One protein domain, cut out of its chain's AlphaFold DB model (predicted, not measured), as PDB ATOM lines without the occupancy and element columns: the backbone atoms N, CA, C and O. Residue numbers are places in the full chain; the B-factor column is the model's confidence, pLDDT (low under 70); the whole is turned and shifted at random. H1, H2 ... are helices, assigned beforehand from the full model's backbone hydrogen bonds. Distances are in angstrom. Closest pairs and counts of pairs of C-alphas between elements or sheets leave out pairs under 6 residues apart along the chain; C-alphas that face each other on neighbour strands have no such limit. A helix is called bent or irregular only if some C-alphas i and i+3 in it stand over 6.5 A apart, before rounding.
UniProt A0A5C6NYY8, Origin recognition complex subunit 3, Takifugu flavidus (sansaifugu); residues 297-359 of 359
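What this domain is: This is residues 297 to 359 of the 359 residues of the protein "Origin recognition complex subunit 3" of Takifugu flavidus (sansaifugu) (UniProt A0A5C6NYY8). Five helices make a compact body in which H1, H5 and H4 stand in a bent row, with H2 and H3 as a second, looser tier over one side of it. H5, the longest helix, is in the middle of the row: H1 lies beside it and runs the opposite way, while H4 meets its first part at a corner. The printed part has 63 residues with five named helices, in the order H1 to H5, and no named strand, and the class is all helix. The radius of gyration of the C-alphas is 11.5 A, and the C-alphas span 32 by 23 by 18 A.

How they stand to each other: H1, residues 301 to 310, touches H5, residues 344 to 358, at a shallow tilt of 13 degrees, opposite ways. Their closest C-alphas are those of Leu 305 and Phe 352, 6.8 A apart. H2, residues 313 to 321, is apart from H1. It is close to H5 but not clearly touching, with the closest C-alphas, those of Leu 316 and Asp 344, 7.3 A apart. H3, residues 323 to 329, is about perpendicular to H2, at 90 degrees, and close but not clearly touching: the closest C-alphas, of Arg 320 and Lys 326, are 7.0 A apart. H3 only just touches H4, residues 334 to 342, with 3 pairs of C-alphas within 8 A, the closest being Val 329 and Gln 337 at 5.8 A. H4 and H5 touch only at the corner, with residues 346 to 347 alone of H5; the closest C-alphas, of Leu 340 and Leu 347, are 5.3 A apart. Their tilt of 69 degrees is steep, only just short of about perpendicular. H3 is apart from H1 and H5, and H4 is apart from H1. Every O i to N i+4 pair is within hydrogen-bond range in H2, H3, H4 and H5, and 5 of 6 are in H1.

Where its parts are: H1 begins at C-alpha 301, (-35.544, 43.009, -16.167), and is 14.6 A long from first to last C-alpha. H2 is 12.6 A long, H3 10.0 A and H4 12.5 A. H5 is 20.7 A long, from C-alpha 344 at (-31.380, 56.606, -1.557) to C-alpha 358 at (-38.281, 37.837, -6.800).

The domain as a whole: The two C-alphas farthest apart are those of Glu 300 and Ser 334, at 32.4 A. The printed part has no cut, and its four links between helices are tight. The mean pLDDT of the printed part is 77.3; residues 349 to 359, of which 349 to 358 belong to H5, are under 70.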
ATOM      1  N   LEU A 297     -41.830  50.496 -13.407       81.56
ATOM      2  CA  LEU A 297     -40.924  49.390 -13.075       81.56
ATOM      3  C   LEU A 297     -41.483  48.026 -13.532       81.56
ATOM      4  O   LEU A 297     -40.826  46.986 -13.434       81.56
ATOM      5  N   CYS A 298     -42.708  48.000 -14.059       82.50
ATOM      6  CA  CYS A 298     -43.383  46.812 -14.564       82.50
ATOM      7  C   CYS A 298     -42.975  46.480 -16.014       82.50
ATOM      8  O   CYS A 298     -43.829  46.277 -16.871       82.50
ATOM      9  N   CYS A 299     -41.668  46.399 -16.274       80.94
ATOM     10  CA  CYS A 299     -41.088  46.030 -17.572       80.94
ATOM     11  C   CYS A 299     -40.170  44.804 -17.449       80.94
ATOM     12  O   CYS A 299     -39.998  44.239 -16.360       80.94
ATOM     13  N   GLU A 300     -39.577  44.385 -18.569       81.38
ATOM     14  CA  GLU A 300     -38.531  43.362 -18.574       81.38
ATOM     15  C   GLU A 300     -37.341  43.774 -17.698       81.38
ATOM     16  O   GLU A 300     -37.082  44.962 -17.490       81.38
ATOM     17  N   LYS A 301     -36.593  42.787 -17.181       76.56
ATOM     18  CA  LYS A 301     -35.544  43.009 -16.167       76.56
ATOM     19  C   LYS A 301     -34.564  44.115 -16.573       76.56
ATOM     20  O   LYS A 301     -34.264  44.982 -15.764       76.56
ATOM     21  N   GLN A 302     -34.103  44.129 -17.823       78.50
ATOM     22  CA  GLN A 302     -33.123  45.118 -18.288       78.50
ATOM     23  C   GLN A 302     -33.678  46.548 -18.324       78.50
ATOM     24  O   GLN A 302     -32.986  47.491 -17.940       78.50
ATOM     25  N   GLU A 303     -34.926  46.718 -18.757       81.31
ATOM     26  CA  GLU A 303     -35.582  48.027 -18.817       81.31
ATOM     27  C   GLU A 303     -35.965  48.522 -17.425       81.31
ATOM     28  O   GLU A 303     -35.754  49.690 -17.106       81.31
ATOM     29  N   ALA A 304     -36.438  47.624 -16.558       79.25
ATOM     30  CA  ALA A 304     -36.749  47.949 -15.172       79.25
ATOM     31  C   ALA A 304     -35.518  48.492 -14.425       79.25
ATOM     32  O   ALA A 304     -35.642  49.461 -13.681       79.25
ATOM     33  N   LEU A 305     -34.323  47.937 -14.673       76.69
ATOM     34  CA  LEU A 305     -33.069  48.427 -14.081       76.69
ATOM     35  C   LEU A 305     -32.699  49.828 -14.588       76.69
ATOM     36  O   LEU A 305     -32.281  50.678 -13.802       76.69
ATOM     37  N   ARG A 306     -32.890  50.100 -15.885       80.75
ATOM     38  CA  ARG A 306     -32.682  51.443 -16.460       80.75
ATOM     39  C   ARG A 306     -33.669  52.461 -15.892       80.75
ATOM     40  O   ARG A 306     -33.284  53.589 -15.610       80.75
ATOM     41  N   ASN A 307     -34.917  52.058 -15.688       80.19
ATOM     42  CA  ASN A 307     -35.933  52.925 -15.099       80.19
ATOM     43  C   ASN A 307     -35.662  53.162 -13.606       80.19
ATOM     44  O   ASN A 307     -35.843  54.277 -13.125       80.19
ATOM     45  N   ALA A 308     -35.156  52.155 -12.885       78.75
ATOM     46  CA  ALA A 308     -34.812  52.260 -11.468       78.75
ATOM     47  C   ALA A 308     -33.695  53.282 -11.196       78.75
ATOM     48  O   ALA A 308     -33.756  54.018 -10.207       78.75
ATOM     49  N   THR A 309     -32.691  53.387 -12.075       79.12
ATOM     50  CA  THR A 309     -31.635  54.403 -11.922       79.12
ATOM     51  C   THR A 309     -32.174  55.822 -12.114       79.12
ATOM     52  O   THR A 309     -31.745  56.727 -11.395       79.12
ATOM     53  N   GLN A 310     -33.167  55.993 -12.994       81.50
ATOM     54  CA  GLN A 310     -33.818  57.270 -13.316       81.50
ATOM     55  C   GLN A 310     -34.875  57.723 -12.292       81.50
ATOM     56  O   GLN A 310     -35.358  58.851 -12.388       81.50
ATOM     57  N   LEU A 311     -35.225  56.894 -11.300       79.94
ATOM     58  CA  LEU A 311     -36.192  57.271 -10.262       79.94
ATOM     59  C   LEU A 311     -35.698  58.468  -9.439       79.94
ATOM     60  O   LEU A 311     -34.565  58.472  -8.938       79.94
ATOM     61  N   GLY A 312     -36.581  59.453  -9.265       81.62
ATOM     62  CA  GLY A 312     -36.361  60.604  -8.392       81.62
ATOM     63  C   GLY A 312     -36.762  60.335  -6.938       81.62
ATOM     64  O   GLY A 312     -37.434  59.350  -6.630       81.62
ATOM     65  N   CYS A 313     -36.407  61.254  -6.035       80.88
ATOM     66  CA  CYS A 313     -36.648  61.106  -4.592       80.88
ATOM     67  C   CYS A 313     -38.130  60.878  -4.234       80.88
ATOM     68  O   CYS A 313     -38.436  60.053  -3.379       80.88
ATOM     69  N   LYS A 314     -39.072  61.519  -4.944       83.88
ATOM     70  CA  LYS A 314     -40.520  61.344  -4.706       83.88
ATOM     71  C   LYS A 314     -41.007  59.918  -4.979       83.88
ATOM     72  O   LYS A 314     -41.931  59.443  -4.325       83.88
ATOM     73  N   ASP A 315     -40.408  59.232  -5.947       82.00
ATOM     74  CA  ASP A 315     -40.779  57.854  -6.267       82.00
ATOM     75  C   ASP A 315     -40.146  56.869  -5.281       82.00
ATOM     76  O   ASP A 315     -40.789  55.895  -4.894       82.00
ATOM     77  N   LEU A 316     -38.946  57.171  -4.772       81.75
ATOM     78  CA  LEU A 316     -38.326  56.415  -3.680       81.75
ATOM     79  C   LEU A 316     -39.140  56.515  -2.380       81.75
ATOM     80  O   LEU A 316     -39.359  55.509  -1.709       81.75
ATOM     81  N   GLU A 317     -39.680  57.690  -2.052       84.06
ATOM     82  CA  GLU A 317     -40.606  57.852  -0.921       84.06
ATOM     83  C   GLU A 317     -41.890  57.030  -1.105       84.06
ATOM     84  O   GLU A 317     -42.358  56.365  -0.176       84.06
ATOM     85  N   ARG A 318     -42.446  56.994  -2.323       83.81
ATOM     86  CA  ARG A 318     -43.590  56.122  -2.642       83.81
ATOM     87  C   ARG A 318     -43.242  54.647  -2.456       83.81
ATOM     88  O   ARG A 318     -44.074  53.894  -1.963       83.81
ATOM     89  N   ILE A 319     -42.014  54.241  -2.772       84.06
ATOM     90  CA  ILE A 319     -41.547  52.879  -2.502       84.06
ATOM     91  C   ILE A 319     -41.477  52.621  -0.991       84.06
ATOM     92  O   ILE A 319     -42.006  51.614  -0.524       84.06
ATOM     93  N   ARG A 320     -40.926  53.556  -0.205       83.62
ATOM     94  CA  ARG A 320     -40.850  53.445   1.265       83.62
ATOM     95  C   ARG A 320     -42.223  53.346   1.938       83.62
ATOM     96  O   ARG A 320     -42.362  52.723   2.991       83.62
ATOM     97  N   THR A 321     -43.261  53.932   1.339       86.12
ATOM     98  CA  THR A 321     -44.630  53.860   1.878       86.12
ATOM     99  C   THR A 321     -45.353  52.542   1.572       86.12
ATOM    100  O   THR A 321     -46.349  52.250   2.244       86.12
ATOM    101  N   LEU A 322     -44.854  51.709   0.643       85.62
ATOM    102  CA  LEU A 322     -45.476  50.429   0.285       85.62
ATOM    103  C   LEU A 322     -45.551  49.473   1.491       85.62
ATOM    104  O   LEU A 322     -44.536  49.211   2.140       85.62
ATOM    105  N   PRO A 323     -46.713  48.844   1.755       85.88
ATOM    106  CA  PRO A 323     -46.853  47.872   2.842       85.88
ATOM    107  C   PRO A 323     -45.931  46.655   2.698       85.88
ATOM    108  O   PRO A 323     -45.456  46.117   3.696       85.88
ATOM    109  N   SER A 324     -45.672  46.215   1.463       85.25
ATOM    110  CA  SER A 324     -44.741  45.119   1.174       85.25
ATOM    111  C   SER A 324     -43.303  45.487   1.529       85.25
ATOM    112  O   SER A 324     -42.595  44.661   2.096       85.25
ATOM    113  N   PHE A 325     -42.897  46.728   1.250       84.06
ATOM    114  CA  PHE A 325     -41.570  47.228   1.588       84.06
ATOM    115  C   PHE A 325     -41.398  47.374   3.104       84.06
ATOM    116  O   PHE A 325     -40.401  46.917   3.647       84.06
ATOM    117  N   LYS A 326     -42.405  47.892   3.819       84.62
ATOM    118  CA  LYS A 326     -42.373  47.964   5.294       84.62
ATOM    119  C   LYS A 326     -42.170  46.592   5.940       84.62
ATOM    120  O   LYS A 326     -41.288  46.436   6.774       84.62
ATOM    121  N   ARG A 327     -42.905  45.575   5.473       85.94
ATOM    122  CA  ARG A 327     -42.736  44.182   5.928       85.94
ATOM    123  C   ARG A 327     -41.375  43.579   5.583       85.94
ATOM    124  O   ARG A 327     -40.971  42.614   6.224       85.94
ATOM    125  N   TYR A 328     -40.717  44.066   4.532       83.88
ATOM    126  CA  TYR A 328     -39.360  43.654   4.184       83.88
ATOM    127  C   TYR A 328     -38.349  44.278   5.153       83.88
ATOM    128  O   TYR A 328     -37.569  43.553   5.758       83.88
ATOM    129  N   VAL A 329     -38.444  45.590   5.383       85.00
ATOM    130  CA  VAL A 329     -37.580  46.327   6.322       85.00
ATOM    131  C   VAL A 329     -37.690  45.767   7.746       85.00
ATOM    132  O   VAL A 329     -36.675  45.562   8.400       85.00
ATOM    133  N   GLU A 330     -38.899  45.428   8.207       86.62
ATOM    134  CA  GLU A 330     -39.133  44.822   9.532       86.62
ATOM    135  C   GLU A 330     -38.388  43.495   9.756       86.62
ATOM    136  O   GLU A 330     -38.125  43.132  10.899       86.62
ATOM    137  N   LYS A 331     -38.055  42.760   8.687       86.88
ATOM    138  CA  LYS A 331     -37.322  41.488   8.778       86.88
ATOM    139  C   LYS A 331     -35.806  41.658   8.819       86.88
ATOM    140  O   LYS A 331     -35.118  40.690   9.127       86.88
ATOM    141  N   GLN A 332     -35.306  42.844   8.486       84.56
ATOM    142  CA  GLN A 332     -33.882  43.124   8.371       84.56
ATOM    143  C   GLN A 332     -33.290  43.613   9.701       84.56
ATOM    144  O   GLN A 332     -34.022  44.041  10.594       84.56
ATOM    145  N   GLU A 333     -31.964  43.559   9.844       85.69
ATOM    146  CA  GLU A 333     -31.260  44.040  11.039       85.69
ATOM    147  C   GLU A 333     -31.380  45.564  11.211       85.69
ATOM    148  O   GLU A 333     -31.451  46.306  10.233       85.69
ATOM    149  N   SER A 334     -31.349  46.061  12.457       79.12
ATOM    150  CA  SER A 334     -31.555  47.489  12.773       79.12
ATOM    151  C   SER A 334     -30.613  48.440  12.025       79.12
ATOM    152  O   SER A 334     -31.000  49.565  11.720       79.12
ATOM    153  N   GLN A 335     -29.399  47.995  11.691       78.19
ATOM    154  CA  GLN A 335     -28.427  48.809  10.962       78.19
ATOM    155  C   GLN A 335     -28.774  48.940   9.468       78.19
ATOM    156  O   GLN A 335     -28.610  50.013   8.890       78.19
ATOM    157  N   GLU A 336     -29.332  47.889   8.862       77.12
ATOM    158  CA  GLU A 336     -29.833  47.929   7.484       77.12
ATOM    159  C   GLU A 336     -31.206  48.612   7.380       77.12
ATOM    160  O   GLU A 336     -31.541  49.215   6.363       77.12
ATOM    161  N   GLN A 337     -31.997  48.601   8.456       79.56
ATOM    162  CA  GLN A 337     -33.233  49.385   8.521       79.56
ATOM    163  C   GLN A 337     -32.953  50.888   8.401       79.56
ATOM    164  O   GLN A 337     -33.640  51.587   7.653       79.56
ATOM    165  N   GLU A 338     -31.936  51.396   9.105       77.69
ATOM    166  CA  GLU A 338     -31.556  52.807   9.009       77.69
ATOM    167  C   GLU A 338     -30.987  53.167   7.631       77.69
ATOM    168  O   GLU A 338     -31.324  54.233   7.106       77.69
ATOM    169  N   SER A 339     -30.186  52.286   7.015       80.62
ATOM    170  CA  SER A 339     -29.630  52.534   5.677       80.62
ATOM    171  C   SER A 339     -30.719  52.561   4.600       80.62
ATOM    172  O   SER A 339     -30.762  53.500   3.811       80.62
ATOM    173  N   LEU A 340     -31.677  51.630   4.624       79.81
ATOM    174  CA  LEU A 340     -32.802  51.582   3.677       79.81
ATOM    175  C   LEU A 340     -33.734  52.805   3.774       79.81
ATOM    176  O   LEU A 340     -34.345  53.233   2.783       79.81
ATOM    177  N   LEU A 341     -33.867  53.377   4.973       79.00
ATOM    178  CA  LEU A 341     -34.725  54.536   5.220       79.00
ATOM    179  C   LEU A 341     -34.034  55.874   4.928       79.00
ATOM    180  O   LEU A 341     -34.726  56.811   4.526       79.00
ATOM    181  N   ARG A 342     -32.711  55.978   5.117       78.50
ATOM    182  CA  ARG A 342     -31.961  57.237   4.953       78.50
ATOM    183  C   ARG A 342     -31.188  57.354   3.643       78.50
ATOM    184  O   ARG A 342     -31.061  58.469   3.146       78.50
ATOM    185  N   ASP A 343     -30.666  56.255   3.104       82.50
ATOM    186  CA  ASP A 343     -29.804  56.272   1.922       82.50
ATOM    187  C   ASP A 343     -30.572  55.850   0.657       82.50
ATOM    188  O   ASP A 343     -31.014  54.710   0.491       82.50
ATOM    189  N   ASP A 344     -30.728  56.802  -0.262       78.56
ATOM    190  CA  ASP A 344     -31.380  56.606  -1.557       78.56
ATOM    191  C   ASP A 344     -30.525  55.755  -2.522       78.56
ATOM    192  O   ASP A 344     -31.075  55.055  -3.376       78.56
ATOM    193  N   ALA A 345     -29.192  55.793  -2.404       76.25
ATOM    194  CA  ALA A 345     -28.289  55.007  -3.243       76.25
ATOM    195  C   ALA A 345     -28.276  53.538  -2.807       76.25
ATOM    196  O   ALA A 345     -28.386  52.649  -3.656       76.25
ATOM    197  N   HIS A 346     -28.239  53.290  -1.495       74.75
ATOM    198  CA  HIS A 346     -28.366  51.947  -0.924       74.75
ATOM    199  C   HIS A 346     -29.715  51.316  -1.275       74.75
ATOM    200  O   HIS A 346     -29.768  50.179  -1.743       74.75
ATOM    201  N   LEU A 347     -30.804  52.089  -1.162       76.38
ATOM    202  CA  LEU A 347     -32.136  51.630  -1.544       76.38
ATOM    203  C   LEU A 347     -32.184  51.185  -3.009       76.38
ATOM    204  O   LEU A 347     -32.770  50.147  -3.298       76.38
ATOM    205  N   LYS A 348     -31.560  51.930  -3.934       73.06
ATOM    206  CA  LYS A 348     -31.498  51.543  -5.352       73.06
ATOM    207  C   LYS A 348     -30.743  50.223  -5.541       73.06
ATOM    208  O   LYS A 348     -31.235  49.375  -6.275       73.06
ATOM    209  N   VAL A 349     -29.608  50.012  -4.873       68.62
ATOM    210  CA  VAL A 349     -28.814  48.772  -4.986       68.62
ATOM    211  C   VAL A 349     -29.555  47.555  -4.416       68.62
ATOM    212  O   VAL A 349     -29.586  46.503  -5.054       68.62
ATOM    213  N   ASP A 350     -30.236  47.696  -3.282       67.00
ATOM    214  CA  ASP A 350     -31.047  46.602  -2.731       67.00
ATOM    215  C   ASP A 350     -32.281  46.311  -3.580       67.00
ATOM    216  O   ASP A 350     -32.664  45.154  -3.771       67.00
ATOM    217  N   TRP A 351     -32.891  47.344  -4.167       68.62
ATOM    218  CA  TRP A 351     -33.989  47.152  -5.110       68.62
ATOM    219  C   TRP A 351     -33.535  46.394  -6.363       68.62
ATOM    220  O   TRP A 351     -34.270  45.544  -6.862       68.62
ATOM    221  N   PHE A 352     -32.308  46.638  -6.838       59.91
ATOM    222  CA  PHE A 352     -31.681  45.847  -7.901       59.91
ATOM    223  C   PHE A 352     -31.638  44.354  -7.532       59.91
ATOM    224  O   PHE A 352     -32.010  43.513  -8.350       59.91
ATOM    225  N   ILE A 353     -31.265  44.014  -6.294       59.72
ATOM    226  CA  ILE A 353     -31.208  42.625  -5.810       59.72
ATOM    227  C   ILE A 353     -32.620  42.026  -5.676       59.72
ATOM    228  O   ILE A 353     -32.859  40.894  -6.103       59.72
ATOM    229  N   LEU A 354     -33.586  42.791  -5.161       63.34
ATOM    230  CA  LEU A 354     -34.987  42.375  -5.019       63.34
ATOM    231  C   LEU A 354     -35.670  42.105  -6.372       63.34
ATOM    232  O   LEU A 354     -36.339  41.080  -6.507       63.34
ATOM    233  N   ILE A 355     -35.472  42.961  -7.386       59.19
ATOM    234  CA  ILE A 355     -35.979  42.718  -8.754       59.19
ATOM    235  C   ILE A 355     -35.381  41.426  -9.324       59.19
ATOM    236  O   ILE A 355     -36.085  40.663  -9.983       59.19
ATOM    237  N   ILE A 356     -34.082  41.194  -9.114       51.78
ATOM    238  CA  ILE A 356     -33.377  40.034  -9.672       51.78
ATOM    239  C   ILE A 356     -33.838  38.728  -9.012       51.78
ATOM    240  O   ILE A 356     -33.931  37.712  -9.700       51.78
ATOM    241  N   THR A 357     -34.147  38.766  -7.711       48.03
ATOM    242  CA  THR A 357     -34.424  37.571  -6.897       48.03
ATOM    243  C   THR A 357     -35.901  37.157  -6.906       48.03
ATOM    244  O   THR A 357     -36.193  35.966  -6.853       48.03
ATOM    245  N   TYR A 358     -36.841  38.108  -6.979       51.94
ATOM    246  CA  TYR A 358     -38.281  37.837  -6.800       51.94
ATOM    247  C   TYR A 358     -39.129  37.908  -8.082       51.94
ATOM    248  O   TYR A 358     -40.350  37.736  -8.015       51.94
ATOM    249  N   ARG A 359     -38.509  38.140  -9.245       48.25
ATOM    250  CA  ARG A 359     -39.154  38.118 -10.569       48.25
ATOM    251  C   ARG A 359     -38.449  37.142 -11.491       48.25
ATOM    252  O   ARG A 359     -39.152  36.495 -12.292       48.25
TER     253      ARG A 359